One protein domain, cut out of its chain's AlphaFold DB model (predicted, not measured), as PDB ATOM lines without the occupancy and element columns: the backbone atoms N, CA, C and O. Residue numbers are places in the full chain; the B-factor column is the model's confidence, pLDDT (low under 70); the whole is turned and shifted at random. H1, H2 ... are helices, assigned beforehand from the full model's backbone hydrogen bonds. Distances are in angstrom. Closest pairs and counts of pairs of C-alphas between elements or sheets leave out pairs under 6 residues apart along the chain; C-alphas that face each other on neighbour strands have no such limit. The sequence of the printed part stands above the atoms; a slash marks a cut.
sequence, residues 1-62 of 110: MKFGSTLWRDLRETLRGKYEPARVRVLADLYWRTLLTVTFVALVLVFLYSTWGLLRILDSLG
ATOM      1  N   MET A   1      49.086 -15.502 101.744       41.09
ATOM      2  CA  MET A   1      48.256 -14.282 101.632       41.09
ATOM      3  C   MET A   1      48.362 -13.738 100.206       41.09
ATOM      4  O   MET A   1      49.401 -13.205  99.852       41.09
ATOM      5  N   LYS A   2      47.345 -13.963  99.360       49.75
ATOM      6  CA  LYS A   2      47.320 -13.574  97.926       49.75
ATOM      7  C   LYS A   2      46.177 -12.600  97.579       49.75
ATOM      8  O   LYS A   2      45.929 -12.346  96.413       49.75
ATOM      9  N   PHE A   3      45.488 -12.051  98.582       51.84
ATOM     10  CA  PHE A   3      44.272 -11.257  98.373       51.84
ATOM     11  C   PHE A   3      44.536  -9.868  97.772       51.84
ATOM     12  O   PHE A   3      43.734  -9.379  96.987       51.84
ATOM     13  N   GLY A   4      45.676  -9.238  98.080       56.56
ATOM     14  CA  GLY A   4      45.962  -7.876  97.614       56.56
ATOM     15  C   GLY A   4      46.280  -7.768  96.118       56.56
ATOM     16  O   GLY A   4      45.906  -6.788  95.482       56.56
ATOM     17  N   SER A   5      46.949  -8.768  95.532       61.16
ATOM     18  CA  SER A   5      47.404  -8.699  94.134       61.16
ATOM     19  C   SER A   5      46.320  -9.058  93.121       61.16
ATOM     20  O   SER A   5      46.349  -8.542  92.005       61.16
ATOM     21  N   THR A   6      45.354  -9.900  93.497       63.97
ATOM     22  CA  THR A   6      44.180 -10.208  92.669       63.97
ATOM     23  C   THR A   6      43.194  -9.045  92.668       63.97
ATOM     24  O   THR A   6      42.802  -8.605  91.595       63.97
ATOM     25  N   LEU A   7      42.914  -8.447  93.836       61.34
ATOM     26  CA  LEU A   7      42.038  -7.273  93.944       61.34
ATOM     27  C   LEU A   7      42.541  -6.091  93.107       61.34
ATOM     28  O   LEU A   7      41.755  -5.450  92.420       61.34
ATOM     29  N   TRP A   8      43.851  -5.827  93.108       64.06
ATOM     30  CA  TRP A   8      44.450  -4.764  92.291       64.06
ATOM     31  C   TRP A   8      44.376  -5.031  90.785       64.06
ATOM     32  O   TRP A   8      44.246  -4.095  89.993       64.06
ATOM     33  N   ARG A   9      44.477  -6.300  90.379       66.12
ATOM     34  CA  ARG A   9      44.400  -6.697  88.971       66.12
ATOM     35  C   ARG A   9      42.957  -6.606  88.467       66.12
ATOM     36  O   ARG A   9      42.733  -5.982  87.432       66.12
ATOM     37  N   ASP A  10      42.000  -7.068  89.267       66.44
ATOM     38  CA  ASP A  10      40.565  -6.964  88.985       66.44
ATOM     39  C   ASP A  10      40.090  -5.505  88.948       66.44
ATOM     40  O   ASP A  10      39.335  -5.127  88.047       66.44
ATOM     41  N   LEU A  11      40.587  -4.645  89.854       67.69
ATOM     42  CA  LEU A  11      40.311  -3.200  89.828       67.69
ATOM     43  C   LEU A  11      40.814  -2.559  88.530       67.69
ATOM     44  O   LEU A  11      40.135  -1.734  87.919       67.69
ATOM     45  N   ARG A  12      42.021  -2.933  88.094       68.38
ATOM     46  CA  ARG A  12      42.643  -2.381  86.886       68.38
ATOM     47  C   ARG A  12      41.899  -2.805  85.620       68.38
ATOM     48  O   ARG A  12      41.749  -1.994  84.706       68.38
ATOM     49  N   GLU A  13      41.416  -4.041  85.563       66.25
ATOM     50  CA  GLU A  13      40.635  -4.545  84.429       66.25
ATOM     51  C   GLU A  13      39.222  -3.952  84.377       66.25
ATOM     52  O   GLU A  13      38.739  -3.596  83.299       66.25
ATOM     53  N   THR A  14      38.581  -3.734  85.525       63.19
ATOM     54  CA  THR A  14      37.279  -3.052  85.585       63.19
ATOM     55  C   THR A  14      37.370  -1.558  85.270       63.19
ATOM     56  O   THR A  14      36.513  -1.036  84.556       63.19
ATOM     57  N   LEU A  15      38.440  -0.875  85.691       63.03
ATOM     58  CA  LEU A  15      38.728   0.513  85.297       63.03
ATOM     59  C   LEU A  15      38.942   0.667  83.778       63.03
ATOM     60  O   LEU A  15      38.661   1.735  83.233       63.03
ATOM     61  N   ARG A  16      39.417  -0.382  83.089       64.06
ATOM     62  CA  ARG A  16      39.613  -0.398  81.628       64.06
ATOM     63  C   ARG A  16      38.306  -0.637  80.856       64.06
ATOM     64  O   ARG A  16      38.195  -0.200  79.717       64.06
ATOM     65  N   GLY A  17      37.309  -1.264  81.488       60.06
ATOM     66  CA  GLY A  17      35.976  -1.550  80.936       60.06
ATOM     67  C   GLY A  17      34.877  -0.547  81.317       60.06
ATOM     68  O   GLY A  17      33.700  -0.889  81.241       60.06
ATOM     69  N   LYS A  18      35.231   0.678  81.740       56.97
ATOM     70  CA  LYS A  18      34.292   1.713  82.236       56.97
ATOM     71  C   LYS A  18      33.147   2.087  81.286       56.97
ATOM     72  O   LYS A  18      32.158   2.647  81.745       56.97
ATOM     73  N   TYR A  19      33.281   1.802  79.995       59.19
ATOM     74  CA  TYR A  19      32.290   2.145  78.974       59.19
ATOM     75  C   TYR A  19      31.201   1.076  78.784       59.19
ATOM     76  O   TYR A  19      30.238   1.319  78.065       59.19
ATOM     77  N   GLU A  20      31.306  -0.087  79.443       61.38
ATOM     78  CA  GLU A  20      30.249  -1.104  79.431       61.38
ATOM     79  C   GLU A  20      29.285  -0.904  80.618       61.38
ATOM     80  O   GLU A  20      29.682  -1.083  81.775       61.38
ATOM     81  N   PRO A  21      27.994  -0.598  80.378       63.09
ATOM     82  CA  PRO A  21      27.035  -0.278  81.443       63.09
ATOM     83  C   PRO A  21      26.795  -1.442  82.419       63.09
ATOM     84  O   PRO A  21      26.468  -1.224  83.586       63.09
ATOM     85  N   ALA A  22      27.008  -2.686  81.976       64.62
ATOM     86  CA  ALA A  22      26.908  -3.873  82.822       64.62
ATOM     87  C   ALA A  22      28.017  -3.937  83.889       64.62
ATOM     88  O   ALA A  22      27.754  -4.336  85.024       64.62
ATOM     89  N   ARG A  23      29.240  -3.485  83.570       64.62
ATOM     90  CA  ARG A  23      30.375  -3.503  84.513       64.62
ATOM     91  C   ARG A  23      30.273  -2.407  85.572       64.62
ATOM     92  O   ARG A  23      30.725  -2.607  86.696       64.62
ATOM     93  N   VAL A  24      29.623  -1.285  85.252       70.69
ATOM     94  CA  VAL A  24      29.400  -0.176  86.196       70.69
ATOM     95  C   VAL A  24      28.496  -0.599  87.359       70.69
ATOM     96  O   VAL A  24      28.763  -0.233  88.502       70.69
ATOM     97  N   ARG A  25      27.468  -1.424  87.107       75.69
ATOM     98  CA  ARG A  25      26.581  -1.946  88.166       75.69
ATOM     99  C   ARG A  25      27.313  -2.860  89.145       75.69
ATOM    100  O   ARG A  25      27.130  -2.726  90.351       75.69
ATOM    101  N   VAL A  26      28.166  -3.744  88.631       76.12
ATOM    102  CA  VAL A  26      28.985  -4.640  89.464       76.12
ATOM    103  C   VAL A  26      29.966  -3.834  90.316       76.12
ATOM    104  O   VAL A  26      30.138  -4.127  91.497       76.12
ATOM    105  N   LEU A  27      30.553  -2.773  89.753       78.19
ATOM    106  CA  LEU A  27      31.428  -1.868  90.498       78.19
ATOM    107  C   LEU A  27      30.698  -1.111  91.604       78.19
ATOM    108  O   LEU A  27      31.240  -0.966  92.694       78.19
ATOM    109  N   ALA A  28      29.483  -0.634  91.329       81.88
ATOM    110  CA  ALA A  28      28.683   0.093  92.304       81.88
ATOM    111  C   ALA A  28      28.271  -0.801  93.484       81.88
ATOM    112  O   ALA A  28      28.411  -0.386  94.633       81.88
ATOM    113  N   ASP A  29      27.830  -2.037  93.219       84.62
ATOM    114  CA  ASP A  29      27.482  -2.996  94.278       84.62
ATOM    115  C   ASP A  29      28.724  -3.392  95.095       84.62
ATOM    116  O   ASP A  29      28.693  -3.385  96.326       84.62
ATOM    117  N   LEU A  30      29.861  -3.639  94.432       85.38
ATOM    118  CA  LEU A  30      31.118  -3.927  95.124       85.38
ATOM    119  C   LEU A  30      31.559  -2.751  96.005       85.38
ATOM    120  O   LEU A  30      31.881  -2.950  97.174       85.38
ATOM    121  N   TYR A  31      31.527  -1.526  95.473       86.31
ATOM    122  CA  TYR A  31      31.848  -0.318  96.227       86.31
ATOM    123  C   TYR A  31      30.948  -0.182  97.457       86.31
ATOM    124  O   TYR A  31      31.448  -0.026  98.571       86.31
ATOM    125  N   TRP A  32      29.632  -0.326  97.289       90.88
ATOM    126  CA  TRP A  32      28.687  -0.176  98.391       90.88
ATOM    127  C   TRP A  32      28.872  -1.247  99.468       90.88
ATOM    128  O   TRP A  32      28.897  -0.933 100.657       90.88
ATOM    129  N   ARG A  33      29.100  -2.502  99.065       91.25
ATOM    130  CA  ARG A  33      29.434  -3.589  99.994       91.25
ATOM    131  C   ARG A  33      30.724  -3.306 100.752       91.25
ATOM    132  O   ARG A  33      30.736  -3.460 101.969       91.25
ATOM    133  N   THR A  34      31.779  -2.849 100.072       90.38
ATOM    134  CA  THR A  34      33.043  -2.508 100.746       90.38
ATOM    135  C   THR A  34      32.851  -1.378 101.753       90.38
ATOM    136  O   THR A  34      33.291  -1.501 102.895       90.38
ATOM    137  N   LEU A  35      32.113  -0.331 101.385       93.75
ATOM    138  CA  LEU A  35      31.820   0.794 102.264       93.75
ATOM    139  C   LEU A  35      31.034   0.342 103.500       93.75
ATOM    140  O   LEU A  35      31.429   0.656 104.620       93.75
ATOM    141  N   LEU A  36      29.986  -0.467 103.320       94.12
ATOM    142  CA  LEU A  36      29.223  -1.036 104.433       94.12
ATOM    143  C   LEU A  36      30.090  -1.915 105.341       94.12
ATOM    144  O   LEU A  36      30.011  -1.785 106.560       94.12
ATOM    145  N   THR A  37      30.948  -2.768 104.775       95.19
ATOM    146  CA  THR A  37      31.849  -3.609 105.579       95.19
ATOM    147  C   THR A  37      32.858  -2.786 106.372       95.19
ATOM    148  O   THR A  37      33.080  -3.075 107.544       95.19
ATOM    149  N   VAL A  38      33.433  -1.737 105.780       95.94
ATOM    150  CA  VAL A  38      34.391  -0.858 106.464       95.94
ATOM    151  C   VAL A  38      33.708  -0.111 107.602       95.94
ATOM    152  O   VAL A  38      34.228  -0.100 108.716       95.94
ATOM    153  N   THR A  39      32.518   0.444 107.363       95.69
ATOM    154  CA  THR A  39      31.735   1.121 108.404       95.69
ATOM    155  C   THR A  39      31.356   0.163 109.530       95.69
ATOM    156  O   THR A  39      31.486   0.512 110.700       95.69
ATOM    157  N   PHE A  40      30.942  -1.063 109.204       96.38
ATOM    158  CA  PHE A  40      30.629  -2.077 110.207       96.38
ATOM    159  C   PHE A  40      31.851  -2.424 111.066       96.38
ATOM    160  O   PHE A  40      31.761  -2.420 112.291       96.38
ATOM    161  N   VAL A  41      33.013  -2.654 110.445       96.94
ATOM    162  CA  VAL A  41      34.266  -2.915 111.171       96.94
ATOM    163  C   VAL A  41      34.650  -1.727 112.052       96.94
ATOM    164  O   VAL A  41      35.018  -1.924 113.209       96.94
ATOM    165  N   ALA A  42      34.524  -0.496 111.550       96.94
ATOM    166  CA  ALA A  42      34.799   0.707 112.330       96.94
ATOM    167  C   ALA A  42      33.883   0.806 113.561       96.94
ATOM    168  O   ALA A  42      34.372   1.049 114.663       96.94
ATOM    169  N   LEU A  43      32.582   0.547 113.400       97.12
ATOM    170  CA  LEU A  43      31.637   0.514 114.518       97.12
ATOM    171  C   LEU A  43      32.025  -0.548 115.547       97.12
ATOM    172  O   LEU A  43      32.103  -0.238 116.732       97.12
ATOM    173  N   VAL A  44      32.326  -1.773 115.106       97.31
ATOM    174  CA  VAL A  44      32.770  -2.859 115.995       97.31
ATOM    175  C   VAL A  44      34.004  -2.437 116.796       97.31
ATOM    176  O   VAL A  44      34.017  -2.600 118.012       97.31
ATOM    177  N   LEU A  45      35.008  -1.831 116.157       97.06
ATOM    178  CA  LEU A  45      36.207  -1.342 116.845       97.06
ATOM    179  C   LEU A  45      35.892  -0.254 117.878       97.06
ATOM    180  O   LEU A  45      36.435  -0.292 118.981       97.06
ATOM    181  N   VAL A  46      35.001   0.685 117.548       97.00
ATOM    182  CA  VAL A  46      34.557   1.733 118.481       97.00
ATOM    183  C   VAL A  46      33.856   1.122 119.691       97.00
ATOM    184  O   VAL A  46      34.171   1.491 120.823       97.00
ATOM    185  N   PHE A  47      32.953   0.161 119.477       96.62
ATOM    186  CA  PHE A  47      32.280  -0.542 120.568       96.62
ATOM    187  C   PHE A  47      33.275  -1.296 121.447       96.62
ATOM    188  O   PHE A  47      33.260  -1.109 122.659       96.62
ATOM    189  N   LEU A  48      34.187  -2.073 120.854       96.00
ATOM    190  CA  LEU A  48      35.216  -2.796 121.607       96.00
ATOM    191  C   LEU A  48      36.082  -1.845 122.437       96.00
ATOM    192  O   LEU A  48      36.313  -2.103 123.616       96.00
ATOM    193  N   TYR A  49      36.535  -0.741 121.841       95.88
ATOM    194  CA  TYR A  49      37.353   0.248 122.536       95.88
ATOM    195  C   TYR A  49      36.591   0.909 123.689       95.88
ATOM    196  O   TYR A  49      37.125   1.043 124.790       95.88
ATOM    197  N   SER A  50      35.328   1.277 123.463       92.81
ATOM    198  CA  SER A  50      34.472   1.877 124.487       92.81
ATOM    199  C   SER A  50      34.207   0.913 125.644       92.81
ATOM    200  O   SER A  50      34.387   1.288 126.802       92.81
ATOM    201  N   THR A  51      33.854  -0.343 125.351       94.25
ATOM    202  CA  THR A  51      33.632  -1.370 126.377       94.25
ATOM    203  C   THR A  51      34.911  -1.660 127.155       94.25
ATOM    204  O   THR A  51      34.871  -1.737 128.381       94.25
ATOM    205  N   TRP A  52      36.057  -1.764 126.478       95.62
ATOM    206  CA  TRP A  52      37.345  -1.954 127.140       95.62
ATOM    207  C   TRP A  52      37.700  -0.780 128.062       95.62
ATOM    208  O   TRP A  52      38.100  -0.997 129.206       95.62
ATOM    209  N   GLY A  53      37.493   0.458 127.604       91.56
ATOM    210  CA  GLY A  53      37.690   1.655 128.420       91.56
ATOM    211  C   GLY A  53      36.776   1.682 129.646       91.56
ATOM    212  O   GLY A  53      37.244   1.945 130.752       91.56
ATOM    213  N   LEU A  54      35.497   1.338 129.473       89.88
ATOM    214  CA  LEU A  54      34.531   1.273 130.570       89.88
ATOM    215  C   LEU A  54      34.918   0.215 131.609       89.88
ATOM    216  O   LEU A  54      34.907   0.510 132.801       89.88
ATOM    217  N   LEU A  55      35.298  -0.988 131.171       90.06
ATOM    218  CA  LEU A  55      35.733  -2.060 132.070       90.06
ATOM    219  C   LEU A  55      36.999  -1.676 132.836       90.06
ATOM    220  O   LEU A  55      37.074  -1.928 134.032       90.06
ATOM    221  N   ARG A  56      37.961  -1.017 132.181       88.88
ATOM    222  CA  ARG A  56      39.179  -0.522 132.835       88.88
ATOM    223  C   ARG A  56      38.868   0.509 133.921       88.88
ATOM    224  O   ARG A  56      39.472   0.477 134.988       88.88
ATOM    225  N   ILE A  57      37.944   1.427 133.645       85.31
ATOM    226  CA  ILE A  57      37.501   2.419 134.629       85.31
ATOM    227  C   ILE A  57      36.811   1.703 135.792       85.31
ATOM    228  O   ILE A  57      37.159   1.945 136.943       85.31
ATOM    229  N   LEU A  58      35.898   0.777 135.506       85.38
ATOM    230  CA  LEU A  58      35.172   0.037 136.535       85.38
ATOM    231  C   LEU A  58      36.111  -0.790 137.429       85.38
ATOM    232  O   LEU A  58      35.939  -0.795 138.642       85.38
ATOM    233  N   ASP A  59      37.135  -1.408 136.843       82.69
ATOM    234  CA  ASP A  59      38.197  -2.115 137.564       82.69
ATOM    235  C   ASP A  59      39.012  -1.160 138.452       82.69
ATOM    236  O   ASP A  59      39.237  -1.440 139.625       82.69
ATOM    237  N   SER A  60      39.357   0.034 137.955       75.50
ATOM    238  CA  SER A  60      40.051   1.050 138.761       75.50
ATOM    239  C   SER A  60      39.209   1.635 139.900       75.50
ATOM    240  O   SER A  60      39.769   2.055 140.906       75.50
ATOM    241  N   LEU A  61      37.878   1.660 139.761       72.94
ATOM    242  CA  LEU A  61      36.968   2.056 140.841       72.94
ATOM    243  C   LEU A  61      36.750   0.919 141.849       72.94
ATOM    244  O   LEU A  61      36.474   1.188 143.016       72.94
ATOM    245  N   GLY A  62      36.827  -0.336 141.397       64.38
ATOM    246  CA  GLY A  62      36.707  -1.530 142.236       64.38
ATOM    247  C   GLY A  62      37.998  -1.899 142.966       64.38
ATOM    248  O   GLY A  62      37.943  -2.554 144.008       64.38
TER     249      GLY A  62
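This is residues 1 to 62 of the 110 residues of an uncharacterized protein of Candidatus Kaiserbacteria bacterium RIFCSPHIGHO2_02_FULL_54_11b (UniProt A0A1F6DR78). One very long helix, H2, makes the length of this model, and a much shorter helix, H1, folds back beside its first turns, so that the two make a narrow, lopsided V closed by a tight link. Most of H2, residues 28 to 62, stands free, and so do residues 1 to 10 at the other tip. The printed part has 62 residues with two named helices, H1 then H2, and no named strand; the class is all helix. It is extended, with a radius of gyration of the C-alphas of 19.7 A and spans of 63 by 25 by 10 A.

H1 is residues 3 to 16, 20.5 A long, from C-alpha 3 at (44.272, -11.257, 98.373). H2 is residues 21 to 62, 61.6 A long, ending with C-alpha 62 at (36.707, -1.530, 142.236).

H1 and H2 are close but not clearly touching; their closest C-alphas, those of Thr 14 and Arg 23, are 7.0 A apart. They run opposite ways at a steep tilt of 37 degrees, only just past shallow. Each O i to N i+4 pair is within hydrogen-bond range in H1, and 36 of 38 in H2.

The C-alphas farthest apart, those of Tyr 19 and Gly 62, are 63.5 A apart. The printed part has no cut. Mean pLDDT of the printed part is 78.5; residues 1 to 23 and residue 62 are under 70.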